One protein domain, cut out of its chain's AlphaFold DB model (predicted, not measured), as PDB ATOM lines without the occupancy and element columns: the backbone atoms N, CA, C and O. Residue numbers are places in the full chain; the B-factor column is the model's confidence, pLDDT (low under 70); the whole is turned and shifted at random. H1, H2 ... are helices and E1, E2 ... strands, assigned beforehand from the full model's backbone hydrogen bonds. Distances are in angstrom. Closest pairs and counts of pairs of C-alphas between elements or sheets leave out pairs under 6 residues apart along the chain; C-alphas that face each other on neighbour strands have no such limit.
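What this domain is: This is residues 3 to 73 and 85 to 124 of the 144 residues of an uncharacterized protein of Streptomyces harbinensis (UniProt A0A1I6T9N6). A twisted sheet of five strands has two helices packed over one face, H1 and H2, which cross each other steeply near residues 20 and 111. H2 is the longest element; it runs along E1, and its residues 119 to 124 stand free and stick out beyond the rest. The printed part has 111 residues, with two named helices and five named strands in the order E1, H1, E2, E3, E4, E5, H2; the sheet's order is E4, E1, E3, E2, E5, all antiparallel. The class is mixed, helices and strands. The whole is compact, with a radius of gyration of the C-alphas of 13.2 A and spans of 41 by 30 by 26 A.

Where its parts are: The printed part begins at Val 3. E1, residues 7 to 13, is 19.7 A long from first to last C-alpha, beginning with C-alpha 7 at (-13.122, -6.474, -13.546). H1, residues 14 to 26, follows with no residue between them and is 18.4 A long. E2 is residues 34 to 37, 9.7 A long, and E3 is residues 42 to 48, 18.9 A long, beginning with C-alpha 42 at (-0.998, 5.421, -19.328). Residues 49 to 60 hold no named element. E4, residues 61 to 64, measures 10.1 A, and E5, residues 89 to 92, measures 8.9 A. H2, residues 104 to 124, is 30.2 A long and ends with C-alpha 124 at (-5.587, 23.877, -35.275).

How they stand to each other: The sheet is only just strongly twisted, its C-alphas lying up to 4.3 A off the best plane. E1 and E3 are antiparallel at 153 degrees, with N 10 and O 45 at 2.9 A and N 45 and O 10 at 2.8 A, within hydrogen-bond range. On the other side of E1 is the edge strand E4, antiparallel at 156 degrees, with N 11 and O 62 at 2.8 A. E2 and E3 form a hairpin, antiparallel at 148 degrees, with N 35 and O 44 at 2.8 A. The other edge strand, E5, is antiparallel to E2 at 155 degrees, with N 91 and O 34 at 2.8 A. E1, H1 and E2 form a split strand-helix-strand unit, two strands running the same way with E3 between them in the sheet; its crossover is right-handed. H1 and H2 are on the same face, which gives two layers, a sheet with helices on one face. H1 lies over E3 and only just not over E2, on which 2 of its C-alphas fall; its height over the sheet is 9.8 A. It runs slantwise to the strands, at 34 degrees to E3 on the local plane, and its closest C-alphas to E3 are those of His 14 and Ala 42, 4.6 A apart. H2 has a height over the sheet of 11.0 A and lies over E1, only just not over E3, on which 2 of its C-alphas fall. It runs along the strands, at 4 degrees to E1 on the local plane. H1 and H2 touch, their closest C-alphas being those of Thr 20 and Met 111, 5.4 A apart, at a steep tilt of 65 degrees, opposite ways. In both helices every O i to N i+4 pair is within hydrogen-bond range. E1 and E5 are apart.

The domain as a whole: The two C-alphas farthest apart are those of Pro 96 and Ala 124, at 43.3 A. Residues 74 to 84 are not printed, and C-alphas 73 and 85 are 9.5 A apart across this cut, in the link from E4 to E5. The links from E3 to E4 and from E5 to H2 are long. The mean pLDDT of the printed part is 93.4, and no printed residue is under 70.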
ATOM      1  N   VAL A   3      -6.697  -9.341 -13.078       89.81
ATOM      2  CA  VAL A   3      -7.577  -8.705 -14.070       89.81
ATOM      3  C   VAL A   3      -8.266  -9.816 -14.857       89.81
ATOM      4  O   VAL A   3      -7.604 -10.803 -15.185       89.81
ATOM      5  N   GLY A   4      -9.553  -9.651 -15.164       83.38
ATOM      6  CA  GLY A   4     -10.366 -10.659 -15.850       83.38
ATOM      7  C   GLY A   4     -11.128 -11.613 -14.935       83.38
ATOM      8  O   GLY A   4     -11.718 -12.571 -15.417       83.38
ATOM      9  N   THR A   5     -11.093 -11.394 -13.615       88.00
ATOM     10  CA  THR A   5     -11.849 -12.212 -12.646       88.00
ATOM     11  C   THR A   5     -13.100 -11.492 -12.156       88.00
ATOM     12  O   THR A   5     -14.182 -12.057 -12.180       88.00
ATOM     13  N   ALA A   6     -12.957 -10.235 -11.733       90.44
ATOM     14  CA  ALA A   6     -14.066  -9.411 -11.241       90.44
ATOM     15  C   ALA A   6     -14.198  -8.076 -11.995       90.44
ATOM     16  O   ALA A   6     -15.209  -7.390 -11.886       90.44
ATOM     17  N   TRP A   7     -13.179  -7.705 -12.768       94.69
ATOM     18  CA  TRP A   7     -13.122  -6.474 -13.546       94.69
ATOM     19  C   TRP A   7     -12.105  -6.608 -14.671       94.69
ATOM     20  O   TRP A   7     -11.124  -7.356 -14.563       94.69
ATOM     21  N   ASP A   8     -12.308  -5.799 -15.701       97.19
ATOM     22  CA  ASP A   8     -11.334  -5.549 -16.752       97.19
ATOM     23  C   ASP A   8     -10.637  -4.205 -16.501       97.19
ATOM     24  O   ASP A   8     -10.971  -3.454 -15.576       97.19
ATOM     25  N   VAL A   9      -9.617  -3.898 -17.303       97.06
ATOM     26  CA  VAL A   9      -8.900  -2.621 -17.209       97.06
ATOM     27  C   VAL A   9      -8.831  -1.955 -18.574       97.06
ATOM     28  O   VAL A   9      -8.223  -2.496 -19.498       97.06
ATOM     29  N   ALA A  10      -9.380  -0.748 -18.689       97.31
ATOM     30  CA  ALA A  10      -9.162   0.113 -19.846       97.31
ATOM     31  C   ALA A  10      -7.882   0.932 -19.639       97.31
ATOM     32  O   ALA A  10      -7.782   1.751 -18.727       97.31
ATOM     33  N   ARG A  11      -6.874   0.686 -20.475       97.06
ATOM     34  CA  ARG A  11      -5.602   1.412 -20.505       97.06
ATOM     35  C   ARG A  11      -5.636   2.448 -21.602       97.06
ATOM     36  O   ARG A  11      -5.920   2.117 -22.750       97.06
ATOM     37  N   VAL A  12      -5.284   3.675 -21.259       97.69
ATOM     38  CA  VAL A  12      -5.364   4.802 -22.179       97.69
ATOM     39  C   VAL A  12      -4.112   5.641 -22.072       97.69
ATOM     40  O   VAL A  12      -3.585   5.801 -20.977       97.69
ATOM     41  N   THR A  13      -3.619   6.172 -23.191       97.44
ATOM     42  CA  THR A  13      -2.483   7.101 -23.167       97.44
ATOM     43  C   THR A  13      -2.758   8.259 -22.214       97.44
ATOM     44  O   THR A  13      -3.898   8.699 -22.055       97.44
ATOM     45  N   HIS A  14      -1.710   8.777 -21.578       96.12
ATOM     46  CA  HIS A  14      -1.870   9.807 -20.554       96.12
ATOM     47  C   HIS A  14      -2.661  11.036 -21.051       96.12
ATOM     48  O   HIS A  14      -3.536  11.522 -20.341       96.12
ATOM     49  N   ALA A  15      -2.427  11.500 -22.286       95.69
ATOM     50  CA  ALA A  15      -3.144  12.645 -22.859       95.69
ATOM     51  C   ALA A  15      -4.660  12.400 -22.987       95.69
ATOM     52  O   ALA A  15      -5.462  13.207 -22.518       95.69
ATOM     53  N   VAL A  16      -5.057  11.266 -23.578       97.44
ATOM     54  CA  VAL A  16      -6.477  10.915 -23.730       97.44
ATOM     55  C   VAL A  16      -7.100  10.652 -22.360       97.44
ATOM     56  O   VAL A  16      -8.194  11.137 -22.082       97.44
ATOM     57  N   GLY A  17      -6.401   9.938 -21.475       97.25
ATOM     58  CA  GLY A  17      -6.892   9.596 -20.144       97.25
ATOM     59  C   GLY A  17      -7.110  10.821 -19.255       97.25
ATOM     60  O   GLY A  17      -8.153  10.922 -18.615       97.25
ATOM     61  N   ALA A  18      -6.181  11.781 -19.255       96.25
ATOM     62  CA  ALA A  18      -6.286  12.991 -18.443       96.25
ATOM     63  C   ALA A  18      -7.486  13.841 -18.881       96.25
ATOM     64  O   ALA A  18      -8.285  14.269 -18.046       96.25
ATOM     65  N   LEU A  19      -7.663  14.009 -20.196       97.19
ATOM     66  CA  LEU A  19      -8.818  14.713 -20.740       97.19
ATOM     67  C   LEU A  19     -10.127  13.948 -20.492       97.19
ATOM     68  O   LEU A  19     -11.138  14.565 -20.176       97.19
ATOM     69  N   THR A  20     -10.106  12.615 -20.564       97.75
ATOM     70  CA  THR A  20     -11.263  11.767 -20.232       97.75
ATOM     71  C   THR A  20     -11.690  11.968 -18.778       97.75
ATOM     72  O   THR A  20     -12.867  12.204 -18.526       97.75
ATOM     73  N   VAL A  21     -10.752  11.959 -17.820       96.81
ATOM     74  CA  VAL A  21     -11.048  12.223 -16.398       96.81
ATOM     75  C   VAL A  21     -11.624  13.624 -16.205       96.81
ATOM     76  O   VAL A  21     -12.613  13.785 -15.492       96.81
ATOM     77  N   ALA A  22     -11.036  14.640 -16.846       95.56
ATOM     78  CA  ALA A  22     -11.534  16.011 -16.759       95.56
ATOM     79  C   ALA A  22     -12.970  16.130 -17.298       95.56
ATOM     80  O   ALA A  22     -13.833  16.693 -16.628       95.56
ATOM     81  N   ARG A  23     -13.253  15.542 -18.466       94.00
ATOM     82  CA  ARG A  23     -14.593  15.549 -19.069       94.00
ATOM     83  C   ARG A  23     -15.605  14.769 -18.244       94.00
ATOM     84  O   ARG A  23     -16.698  15.270 -18.026       94.00
ATOM     85  N   ALA A  24     -15.241  13.585 -17.761       94.19
ATOM     86  CA  ALA A  24     -16.107  12.773 -16.917       94.19
ATOM     87  C   ALA A  24     -16.554  13.547 -15.667       94.19
ATOM     88  O   ALA A  24     -17.737  13.553 -15.343       94.19
ATOM     89  N   ARG A  25     -15.637  14.291 -15.031       93.12
ATOM     90  CA  ARG A  25     -15.964  15.166 -13.893       93.12
ATOM     91  C   ARG A  25     -16.931  16.288 -14.268       93.12
ATOM     92  O   ARG A  25     -17.871  16.534 -13.524       93.12
ATOM     93  N   VAL A  26     -16.722  16.947 -15.409       92.94
ATOM     94  CA  VAL A  26     -17.612  18.022 -15.892       92.94
ATOM     95  C   VAL A  26     -19.007  17.493 -16.239       92.94
ATOM     96  O   VAL A  26     -19.995  18.172 -15.990       92.94
ATOM     97  N   LEU A  27     -19.093  16.282 -16.791       89.75
ATOM     98  CA  LEU A  27     -20.345  15.660 -17.230       89.75
ATOM     99  C   LEU A  27     -21.055  14.866 -16.122       89.75
ATOM    100  O   LEU A  27     -22.108  14.289 -16.372       89.75
ATOM    101  N   GLY A  28     -20.486  14.802 -14.913       91.19
ATOM    102  CA  GLY A  28     -21.052  14.031 -13.803       91.19
ATOM    103  C   GLY A  28     -21.000  12.511 -13.995       91.19
ATOM    104  O   GLY A  28     -21.710  11.787 -13.300       91.19
ATOM    105  N   VAL A  29     -20.158  12.012 -14.909       92.31
ATOM    106  CA  VAL A  29     -19.919  10.573 -15.085       92.31
ATOM    107  C   VAL A  29     -19.280  10.027 -13.814       92.31
ATOM    108  O   VAL A  29     -18.256  10.538 -13.343       92.31
ATOM    109  N   ARG A  30     -19.861   8.958 -13.263       93.50
ATOM    110  CA  ARG A  30     -19.324   8.304 -12.068       93.50
ATOM    111  C   ARG A  30     -18.079   7.505 -12.428       93.50
ATOM    112  O   ARG A  30     -18.153   6.398 -12.959       93.50
ATOM    113  N   LEU A  31     -16.921   8.075 -12.115       95.44
ATOM    114  CA  LEU A  31     -15.650   7.374 -12.216       95.44
ATOM    115  C   LEU A  31     -15.494   6.411 -11.040       95.44
ATOM    116  O   LEU A  31     -15.553   6.829  -9.885       95.44
ATOM    117  N   GLY A  32     -15.236   5.143 -11.353       95.38
ATOM    118  CA  GLY A  32     -14.730   4.183 -10.380       95.38
ATOM    119  C   GLY A  32     -13.250   4.430 -10.075       95.38
ATOM    120  O   GLY A  32     -12.735   5.542 -10.189       95.38
ATOM    121  N   ALA A  33     -12.519   3.375  -9.732       94.88
ATOM    122  CA  ALA A  33     -11.092   3.468  -9.470       94.88
ATOM    123  C   ALA A  33     -10.303   3.806 -10.749       94.88
ATOM    124  O   ALA A  33     -10.368   3.095 -11.760       94.88
ATOM    125  N   VAL A  34      -9.510   4.878 -10.675       95.75
ATOM    126  CA  VAL A  34      -8.669   5.374 -11.773       95.75
ATOM    127  C   VAL A  34      -7.239   5.562 -11.287       95.75
ATOM    128  O   VAL A  34      -6.978   6.240 -10.288       95.75
ATOM    129  N   LEU A  35      -6.302   4.985 -12.030       94.56
ATOM    130  CA  LEU A  35      -4.877   4.990 -11.735       94.56
ATOM    131  C   LEU A  35      -4.109   5.754 -12.797       94.56
ATOM    132  O   LEU A  35      -4.301   5.542 -13.988       94.56
ATOM    133  N   ASP A  36      -3.157   6.557 -12.358       94.62
ATOM    134  CA  ASP A  36      -2.080   7.037 -13.207       94.62
ATOM    135  C   ASP A  36      -0.880   6.088 -13.075       94.62
ATOM    136  O   ASP A  36      -0.425   5.764 -11.968       94.62
ATOM    137  N   ALA A  37      -0.410   5.591 -14.219       93.62
ATOM    138  CA  ALA A  37       0.694   4.654 -14.361       93.62
ATOM    139  C   ALA A  37       1.771   5.266 -15.282       93.62
ATOM    140  O   ALA A  37       1.921   4.835 -16.433       93.62
ATOM    141  N   PRO A  38       2.566   6.233 -14.786       90.50
ATOM    142  CA  PRO A  38       3.504   7.016 -15.597       90.50
ATOM    143  C   PRO A  38       4.567   6.162 -16.291       90.50
ATOM    144  O   PRO A  38       4.876   6.401 -17.453       90.50
ATOM    145  N   LEU A  39       5.056   5.093 -15.648       90.06
ATOM    146  CA  LEU A  39       6.009   4.155 -16.266       90.06
ATOM    147  C   LEU A  39       5.440   3.413 -17.490       90.06
ATOM    148  O   LEU A  39       6.190   2.832 -18.266       90.06
ATOM    149  N   ARG A  40       4.112   3.397 -17.654       90.19
ATOM    150  CA  ARG A  40       3.426   2.865 -18.840       90.19
ATOM    151  C   ARG A  40       2.948   3.969 -19.788       90.19
ATOM    152  O   ARG A  40       2.330   3.642 -20.796       90.19
ATOM    153  N   GLY A  41       3.164   5.242 -19.450       94.06
ATOM    154  CA  GLY A  41       2.604   6.384 -20.173       94.06
ATOM    155  C   GLY A  41       1.076   6.358 -20.246       94.06
ATOM    156  O   GLY A  41       0.504   6.819 -21.237       94.06
ATOM    157  N   ALA A  42       0.414   5.761 -19.247       96.31
ATOM    158  CA  ALA A  42      -0.998   5.421 -19.328       96.31
ATOM    159  C   ALA A  42      -1.777   5.753 -18.055       96.31
ATOM    160  O   ALA A  42      -1.256   5.662 -16.946       96.31
ATOM    161  N   ILE A  43      -3.058   6.048 -18.242       97.31
ATOM    162  CA  ILE A  43      -4.076   6.051 -17.198       97.31
ATOM    163  C   ILE A  43      -4.888   4.762 -17.342       97.31
ATOM    164  O   ILE A  43      -5.274   4.367 -18.445       97.31
ATOM    165  N   GLU A  44      -5.093   4.071 -16.227       97.31
ATOM    166  CA  GLU A  44      -5.802   2.799 -16.147       97.31
ATOM    167  C   GLU A  44      -7.133   3.005 -15.413       97.31
ATOM    168  O   GLU A  44      -7.150   3.419 -14.254       97.31
ATOM    169  N   PHE A  45      -8.242   2.696 -16.079       97.69
ATOM    170  CA  PHE A  45      -9.584   2.699 -15.502       97.69
ATOM    171  C   PHE A  45      -9.992   1.267 -15.188       97.69
ATOM    172  O   PHE A  45      -9.871   0.384 -16.044       97.69
ATOM    173  N   VAL A  46     -10.502   1.035 -13.981       96.94
ATOM    174  CA  VAL A  46     -11.207  -0.211 -13.682       96.94
ATOM    175  C   VAL A  46     -12.585  -0.142 -14.335       96.94
ATOM    176  O   VAL A  46     -13.294   0.853 -14.182       96.94
ATOM    177  N   VAL A  47     -12.952  -1.184 -15.078       97.25
ATOM    178  CA  VAL A  47     -14.223  -1.287 -15.811       97.25
ATOM    179  C   VAL A  47     -14.878  -2.650 -15.544       97.25
ATOM    180  O   VAL A  47     -14.179  -3.578 -15.121       97.25
ATOM    181  N   PRO A  48     -16.202  -2.804 -15.750       97.12
ATOM    182  CA  PRO A  48     -16.888  -4.070 -15.525       97.12
ATOM    183  C   PRO A  48     -16.242  -5.225 -16.289       97.12
ATOM    184  O   PRO A  48     -15.694  -5.042 -17.379       97.12
ATOM    185  N   LEU A  49     -16.325  -6.425 -15.719       96.44
ATOM    186  CA  LEU A  49     -15.881  -7.646 -16.384       96.44
ATOM    187  C   LEU A  49     -16.583  -7.810 -17.743       96.44
ATOM    188  O   LEU A  49     -17.776  -7.545 -17.865       96.44
ATOM    189  N   GLY A  50     -15.841  -8.248 -18.759       96.00
ATOM    190  CA  GLY A  50     -16.360  -8.448 -20.114       96.00
ATOM    191  C   GLY A  50     -16.264  -7.209 -21.005       96.00
ATOM    192  O   GLY A  50     -16.318  -7.347 -22.226       96.00
ATOM    193  N   THR A  51     -16.008  -6.023 -20.437       96.50
ATOM    194  CA  THR A  51     -15.773  -4.787 -21.207       96.50
ATOM    195  C   THR A  51     -14.648  -4.963 -22.229       96.50
ATOM    196  O   THR A  51     -14.688  -4.377 -23.306       96.50
ATOM    197  N   SER A  52     -13.648  -5.796 -21.928       95.88
ATOM    198  CA  SER A  52     -12.532  -6.064 -22.836       95.88
ATOM    199  C   SER A  52     -12.919  -6.797 -24.116       95.88
ATOM    200  O   SER A  52     -12.224  -6.642 -25.119       95.88
ATOM    201  N   VAL A  53     -14.019  -7.553 -24.102       95.88
ATOM    202  CA  VAL A  53     -14.530  -8.286 -25.268       95.88
ATOM    203  C   VAL A  53     -15.287  -7.351 -26.209       95.88
ATOM    204  O   VAL A  53     -15.194  -7.493 -27.424       95.88
ATOM    205  N   SER A  54     -16.006  -6.374 -25.655       94.56
ATOM    206  CA  SER A  54     -16.833  -5.429 -26.409       94.56
ATOM    207  C   SER A  54     -16.165  -4.071 -26.642       94.56
ATOM    208  O   SER A  54     -16.819  -3.147 -27.122       94.56
ATOM    209  N   TRP A  55     -14.892  -3.907 -26.269       95.19
ATOM    210  CA  TRP A  55     -14.220  -2.612 -26.351       95.19
ATOM    211  C   TRP A  55     -14.002  -2.193 -27.810       95.19
ATOM    212  O   TRP A  55     -13.333  -2.917 -28.554       95.19
ATOM    213  N   PRO A  56     -14.504  -1.023 -28.239       94.69
ATOM    214  CA  PRO A  56     -14.332  -0.591 -29.614       94.69
ATOM    215  C   PRO A  56     -12.881  -0.174 -29.898       94.69
ATOM    216  O   PRO A  56     -12.141   0.220 -28.990       94.69
ATOM    217  N   PRO A  57     -12.452  -0.211 -31.171       93.06
ATOM    218  CA  PRO A  57     -11.123   0.236 -31.563       93.06
ATOM    219  C   PRO A  57     -11.015   1.766 -31.465       93.06
ATOM    220  O   PRO A  57     -11.226   2.491 -32.436       93.06
ATOM    221  N   LEU A  58     -10.670   2.270 -30.278       95.06
ATOM    222  CA  LEU A  58     -10.422   3.691 -30.036       95.06
ATOM    223  C   LEU A  58      -8.909   3.985 -29.987       95.06
ATOM    224  O   LEU A  58      -8.190   3.353 -29.202       95.06
ATOM    225  N   PRO A  59      -8.404   4.953 -30.779       95.44
ATOM    226  CA  PRO A  59      -6.990   5.324 -30.800       95.44
ATOM    227  C   PRO A  59      -6.430   5.653 -29.416       95.44
ATOM    228  O   PRO A  59      -7.017   6.420 -28.659       95.44
ATOM    229  N   GLY A  60      -5.260   5.098 -29.098       95.12
ATOM    230  CA  GLY A  60      -4.612   5.334 -27.806       95.12
ATOM    231  C   GLY A  60      -5.317   4.671 -26.621       95.12
ATOM    232  O   GLY A  60      -4.984   4.987 -25.481       95.12
ATOM    233  N   THR A  61      -6.257   3.754 -26.867       96.56
ATOM    234  CA  THR A  61      -6.923   2.959 -25.831       96.56
ATOM    235  C   THR A  61      -6.709   1.467 -26.064       96.56
ATOM    236  O   THR A  61      -6.488   1.009 -27.186       96.56
ATOM    237  N   ARG A  62      -6.795   0.691 -24.988       96.06
ATOM    238  CA  ARG A  62      -6.871  -0.765 -25.026       96.06
ATOM    239  C   ARG A  62      -7.558  -1.259 -23.768       96.06
ATOM    240  O   ARG A  62      -7.089  -0.962 -22.675       96.06
ATOM    241  N   CYS A  63      -8.577  -2.095 -23.902       96.31
ATOM    242  CA  CYS A  63      -9.118  -2.819 -22.760       96.31
ATOM    243  C   CYS A  63      -8.448  -4.195 -22.620       96.31
ATOM    244  O   CYS A  63      -8.154  -4.866 -23.612       96.31
ATOM    245  N   VAL A  64      -8.128  -4.594 -21.390       95.69
ATOM    246  CA  VAL A  64      -7.505  -5.883 -21.080       95.69
ATOM    247  C   VAL A  64      -8.355  -6.646 -20.071       95.69
ATOM    248  O   VAL A  64      -8.614  -6.148 -18.980       95.69
ATOM    249  N   GLY A  65      -8.738  -7.872 -20.430       95.06
ATOM    250  CA  GLY A  65      -9.463  -8.805 -19.559       95.06
ATOM    251  C   GLY A  65      -8.594  -9.923 -18.998       95.06
ATOM    252  O   GLY A  65      -9.093 -10.980 -18.646       95.06
ATOM    253  N   ARG A  66      -7.267  -9.748 -18.981       92.94
ATOM    254  CA  ARG A  66      -6.344 -10.695 -18.343       92.94
ATOM    255  C   ARG A  66      -5.080 -10.014 -17.846       92.94
ATOM    256  O   ARG A  66      -4.609  -9.036 -18.436       92.94
ATOM    257  N   GLY A  67      -4.490 -10.588 -16.804       92.25
ATOM    258  CA  GLY A  67      -3.202 -10.184 -16.247       92.25
ATOM    259  C   GLY A  67      -3.316  -9.769 -14.787       92.25
ATOM    260  O   GLY A  67      -4.210 -10.203 -14.071       92.25
ATOM    261  N   ALA A  68      -2.394  -8.922 -14.341       89.75
ATOM    262  CA  ALA A  68      -2.395  -8.408 -12.981       89.75
ATOM    263  C   ALA A  68      -2.169  -6.900 -12.969       89.75
ATOM    264  O   ALA A  68      -1.408  -6.348 -13.770       89.75
ATOM    265  N   ILE A  69      -2.815  -6.247 -12.013       87.31
ATOM    266  CA  ILE A  69      -2.673  -4.827 -11.734       87.31
ATOM    267  C   ILE A  69      -2.083  -4.650 -10.329       87.31
ATOM    268  O   ILE A  69      -2.476  -5.329  -9.370       87.31
ATOM    269  N   ARG A  70      -1.084  -3.766 -10.216       88.75
ATOM    270  CA  ARG A  70      -0.503  -3.352  -8.931       88.75
ATOM    271  C   ARG A  70      -1.229  -2.098  -8.475       88.75
ATOM    272  O   ARG A  70      -1.262  -1.118  -9.219       88.75
ATOM    273  N   TRP A  71      -1.833  -2.158  -7.298       87.81
ATOM    274  CA  TRP A  71      -2.577  -1.041  -6.729       87.81
ATOM    275  C   TRP A  71      -1.706  -0.335  -5.691       87.81
ATOM    276  O   TRP A  71      -1.031  -1.012  -4.913       87.81
ATOM    277  N   PRO A  72      -1.679   1.004  -5.681       86.38
ATOM    278  CA  PRO A  72      -1.313   1.755  -4.492       86.38
ATOM    279  C   PRO A  72      -2.211   1.344  -3.319       86.38
ATOM    280  O   PRO A  72      -3.332   0.869  -3.522       86.38
ATOM    281  N   THR A  73      -1.755   1.564  -2.088       83.81
ATOM    282  CA  THR A  73      -2.650   1.445  -0.930       83.81
ATOM    283  C   THR A  73      -3.843   2.398  -1.120       83.81
ATOM    284  O   THR A  73      -3.650   3.500  -1.637       83.81
ATOM    285  N   LEU A  85       5.027   2.950  -3.985       82.25
ATOM    286  CA  LEU A  85       6.204   2.118  -4.280       82.25
ATOM    287  C   LEU A  85       6.071   1.310  -5.583       82.25
ATOM    288  O   LEU A  85       7.065   0.952  -6.201       82.25
ATOM    289  N   CYS A  86       4.844   1.047  -6.041       80.56
ATOM    290  CA  CYS A  86       4.577   0.403  -7.326       80.56
ATOM    291  C   CYS A  86       4.673   1.343  -8.548       80.56
ATOM    292  O   CYS A  86       4.332   0.919  -9.654       80.56
ATOM    293  N   GLY A  87       5.104   2.597  -8.363       87.94
ATOM    294  CA  GLY A  87       5.269   3.608  -9.412       87.94
ATOM    295  C   GLY A  87       3.953   4.177  -9.950       87.94
ATOM    296  O   GLY A  87       3.908   4.641 -11.084       87.94
ATOM    297  N   ARG A  88       2.865   4.078  -9.178       90.81
ATOM    298  CA  ARG A  88       1.495   4.437  -9.586       90.81
ATOM    299  C   ARG A  88       0.857   5.364  -8.560       90.81
ATOM    300  O   ARG A  88       1.235   5.320  -7.390       90.81
ATOM    301  N   ARG A  89      -0.139   6.149  -8.968       91.38
ATOM    302  CA  ARG A  89      -0.966   6.947  -8.045       91.38
ATOM    303  C   ARG A  89      -2.446   6.827  -8.371       91.38
ATOM    304  O   ARG A  89      -2.817   6.590  -9.518       91.38
ATOM    305  N   TRP A  90      -3.280   7.039  -7.363       92.56
ATOM    306  CA  TRP A  90      -4.714   7.200  -7.556       92.56
ATOM    307  C   TRP A  90      -5.020   8.578  -8.150       92.56
ATOM    308  O   TRP A  90      -4.567   9.597  -7.629       92.56
ATOM    309  N   LEU A  91      -5.801   8.600  -9.229       92.31
ATOM    310  CA  LEU A  91      -6.521   9.789  -9.699       92.31
ATOM    311  C   LEU A  91      -7.938   9.822  -9.118       92.31
ATOM    312  O   LEU A  91      -8.457  10.893  -8.806       92.31
ATOM    313  N   VAL A  92      -8.529   8.635  -8.966       92.62
ATOM    314  CA  VAL A  92      -9.758   8.375  -8.216       92.62
ATOM    315  C   VAL A  92      -9.510   7.092  -7.412       92.62
ATOM    316  O   VAL A  92      -9.295   6.040  -8.022       92.62
ATOM    317  N   PRO A  93      -9.424   7.160  -6.074       91.62
ATOM    318  CA  PRO A  93      -9.142   5.997  -5.245       91.62
ATOM    319  C   PRO A  93     -10.404   5.134  -5.099       91.62
ATOM    320  O   PRO A  93     -11.514   5.662  -5.169       91.62
ATOM    321  N   PRO A  94     -10.271   3.818  -4.862       90.62
ATOM    322  CA  PRO A  94     -11.417   2.995  -4.505       90.62
ATOM    323  C   PRO A  94     -11.949   3.433  -3.136       90.62
ATOM    324  O   PRO A  94     -11.184   3.506  -2.171       90.62
ATOM    325  N   VAL A  95     -13.252   3.696  -3.041       86.44
ATOM    326  CA  VAL A  95     -13.933   3.993  -1.773       86.44
ATOM    327  C   VAL A  95     -14.961   2.893  -1.469       86.44
ATOM    328  O   VAL A  95     -15.606   2.418  -2.401       86.44
ATOM    329  N   PRO A  96     -15.135   2.459  -0.202       82.12
ATOM    330  CA  PRO A  96     -15.939   1.272   0.129       82.12
ATOM    331  C   PRO A  96     -17.416   1.310  -0.290       82.12
ATOM    332  O   PRO A  96     -18.039   0.258  -0.371       82.12
ATOM    333  N   MET A  97     -17.970   2.499  -0.542       84.12
ATOM    334  CA  MET A  97     -19.396   2.709  -0.826       84.12
ATOM    335  C   MET A  97     -19.694   3.111  -2.276       84.12
ATOM    336  O   MET A  97     -20.860   3.275  -2.622       84.12
ATOM    337  N   GLU A  98     -18.676   3.273  -3.124       87.12
ATOM    338  CA  GLU A  98     -18.872   3.621  -4.536       87.12
ATOM    339  C   GLU A  98     -18.518   2.440  -5.442       87.12
ATOM    340  O   GLU A  98     -17.697   1.589  -5.075       87.12
ATOM    341  N   PRO A  99     -19.088   2.388  -6.658       90.19
ATOM    342  CA  PRO A  99     -18.691   1.410  -7.654       90.19
ATOM    343  C   PRO A  99     -17.185   1.457  -7.911       90.19
ATOM    344  O   PRO A  99     -16.617   2.484  -8.278       90.19
ATOM    345  N   LEU A 100     -16.530   0.304  -7.777       92.88
ATOM    346  CA  LEU A 100     -15.114   0.179  -8.108       92.88
ATOM    347  C   LEU A 100     -14.859   0.406  -9.606       92.88
ATOM    348  O   LEU A 100     -13.794   0.889  -9.988       92.88
ATOM    349  N   ALA A 101     -15.811   0.024 -10.450       96.06
ATOM    350  CA  ALA A 101     -15.683   0.054 -11.895       96.06
ATOM    351  C   ALA A 101     -16.443   1.240 -12.500       96.06
ATOM    352  O   ALA A 101     -17.588   1.502 -12.143       96.06
ATOM    353  N   THR A 102     -15.813   1.917 -13.457       96.88
ATOM    354  CA  THR A 102     -16.457   2.940 -14.291       96.88
ATOM    355  C   THR A 102     -17.303   2.255 -15.356       96.88
ATOM    356  O   THR A 102     -16.815   1.314 -15.983       96.88
ATOM    357  N   ASN A 103     -18.532   2.717 -15.601       95.81
ATOM    358  CA  ASN A 103     -19.372   2.173 -16.670       95.81
ATOM    359  C   ASN A 103     -18.618   2.198 -18.017       95.81
ATOM    360  O   ASN A 103     -18.090   3.233 -18.424       95.81
ATOM    361  N   GLY A 104     -18.542   1.047 -18.695       94.44
ATOM    362  CA  GLY A 104     -17.744   0.895 -19.915       94.44
ATOM    363  C   GLY A 104     -18.235   1.757 -21.083       94.44
ATOM    364  O   GLY A 104     -17.407   2.306 -21.809       94.44
ATOM    365  N   SER A 105     -19.552   1.917 -21.237       94.25
ATOM    366  CA  SER A 105     -20.160   2.711 -22.312       94.25
ATOM    367  C   SER A 105     -19.946   4.206 -22.089       94.25
ATOM    368  O   SER A 105     -19.437   4.885 -22.977       94.25
ATOM    369  N   GLU A 106     -20.218   4.700 -20.876       94.69
ATOM    370  CA  GLU A 106     -19.973   6.106 -20.511       94.69
ATOM    371  C   GLU A 106     -18.489   6.465 -20.655       94.69
ATOM    372  O   GLU A 106     -18.126   7.528 -21.162       94.69
ATOM    373  N   LEU A 107     -17.605   5.545 -20.251       95.69
ATOM    374  CA  LEU A 107     -16.170   5.720 -20.407       95.69
ATOM    375  C   LEU A 107     -15.760   5.771 -21.883       95.69
ATOM    376  O   LEU A 107     -14.951   6.614 -22.268       95.69
ATOM    377  N   CYS A 108     -16.315   4.883 -22.707       95.06
ATOM    378  CA  CYS A 108     -16.069   4.846 -24.143       95.06
ATOM    379  C   CYS A 108     -16.501   6.155 -24.825       95.06
ATOM    380  O   CYS A 108     -15.734   6.720 -25.608       95.06
ATOM    381  N   GLU A 109     -17.682   6.677 -24.496       94.62
ATOM    382  CA  GLU A 109     -18.172   7.963 -25.006       94.62
ATOM    383  C   GLU A 109     -17.264   9.125 -24.582       94.62
ATOM    384  O   GLU A 109     -16.834   9.927 -25.420       94.62
ATOM    385  N   ALA A 110     -16.889   9.181 -23.300       95.62
ATOM    386  CA  ALA A 110     -15.984  10.203 -22.781       95.62
ATOM    387  C   ALA A 110     -14.605  10.158 -23.468       95.62
ATOM    388  O   ALA A 110     -14.045  11.207 -23.806       95.62
ATOM    389  N   MET A 111     -14.077   8.957 -23.731       96.12
ATOM    390  CA  MET A 111     -12.823   8.760 -24.466       96.12
ATOM    391  C   MET A 111     -12.944   9.163 -25.932       96.12
ATOM    392  O   MET A 111     -12.058   9.847 -26.442       96.12
ATOM    393  N   GLY A 112     -14.035   8.796 -26.608       96.06
ATOM    394  CA  GLY A 112     -14.302   9.217 -27.983       96.06
ATOM    395  C   GLY A 112     -14.311  10.741 -28.110       96.06
ATOM    396  O   GLY A 112     -13.622  11.306 -28.964       96.06
ATOM    397  N   ALA A 113     -14.995  11.421 -27.189       95.31
ATOM    398  CA  ALA A 113     -15.033  12.877 -27.136       95.31
ATOM    399  C   ALA A 113     -13.660  13.502 -26.818       95.31
ATOM    400  O   ALA A 113     -13.299  14.535 -27.390       95.31
ATOM    401  N   ALA A 114     -12.867  12.887 -25.933       96.69
ATOM    402  CA  ALA A 114     -11.503  13.323 -25.635       96.69
ATOM    403  C   ALA A 114     -10.570  13.178 -26.852       96.69
ATOM    404  O   ALA A 114      -9.839  14.110 -27.185       96.69
ATOM    405  N   ILE A 115     -10.628  12.046 -27.556       96.94
ATOM    406  CA  ILE A 115      -9.841  11.792 -28.772       96.94
ATOM    407  C   ILE A 115     -10.207  12.794 -29.869       96.94
ATOM    408  O   ILE A 115      -9.313  13.367 -30.494       96.94
ATOM    409  N   ALA A 116     -11.502  13.031 -30.093       96.31
ATOM    410  CA  ALA A 116     -11.968  14.012 -31.070       96.31
ATOM    411  C   ALA A 116     -11.432  15.416 -30.751       96.31
ATOM    412  O   ALA A 116     -10.887  16.082 -31.629       96.31
ATOM    413  N   HIS A 117     -11.505  15.832 -29.485       95.19
ATOM    414  CA  HIS A 117     -10.989  17.128 -29.051       95.19
ATOM    415  C   HIS A 117      -9.479  17.265 -29.281       95.19
ATOM    416  O   HIS A 117      -9.038  18.262 -29.846       95.19
ATOM    417  N   LEU A 118      -8.686  16.255 -28.905       94.81
ATOM    418  CA  LEU A 118      -7.236  16.279 -29.117       94.81
ATOM    419  C   LEU A 118      -6.878  16.359 -30.603       94.81
ATOM    420  O   LEU A 118      -5.983  17.111 -30.972       94.81
ATOM    421  N   ARG A 119      -7.601  15.640 -31.468       95.25
ATOM    422  CA  ARG A 119      -7.391  15.703 -32.921       95.25
ATOM    423  C   ARG A 119      -7.682  17.088 -33.489       95.25
ATOM    424  O   ARG A 119      -6.884  17.592 -34.274       95.25
ATOM    425  N   LEU A 120      -8.791  17.701 -33.078       94.62
ATOM    426  CA  LEU A 120      -9.148  19.058 -33.494       94.62
ATOM    427  C   LEU A 120      -8.111  20.080 -33.013       94.62
ATOM    428  O   LEU A 120      -7.678  20.923 -33.794       94.62
ATOM    429  N   ALA A 121      -7.653  19.963 -31.764       92.69
ATOM    430  CA  ALA A 121      -6.615  20.829 -31.214       92.69
ATOM    431  C   ALA A 121      -5.282  20.682 -31.970       92.69
ATOM    432  O   ALA A 121      -4.666  21.680 -32.334       92.69
ATOM    433  N   SER A 122      -4.857  19.452 -32.272       91.31
ATOM    434  CA  SER A 122      -3.647  19.201 -33.066       91.31
ATOM    435  C   SER A 122      -3.739  19.762 -34.488       91.31
ATOM    436  O   SER A 122      -2.756  20.310 -34.988       91.31
ATOM    437  N   ALA A 123      -4.904  19.665 -35.133       90.88
ATOM    438  CA  ALA A 123      -5.122  20.237 -36.459       90.88
ATOM    439  C   ALA A 123      -5.047  21.773 -36.440       90.88
ATOM    440  O   ALA A 123      -4.401  22.360 -37.303       90.88
ATOM    441  N   ALA A 124      -5.633  22.422 -35.428       88.75
ATOM    442  CA  ALA A 124      -5.587  23.877 -35.275       88.75
ATOM    443  C   ALA A 124      -4.165  24.417 -35.024       88.75
ATOM    444  O   ALA A 124      -3.837  25.519 -35.453       88.75
TER     445      ALA A 124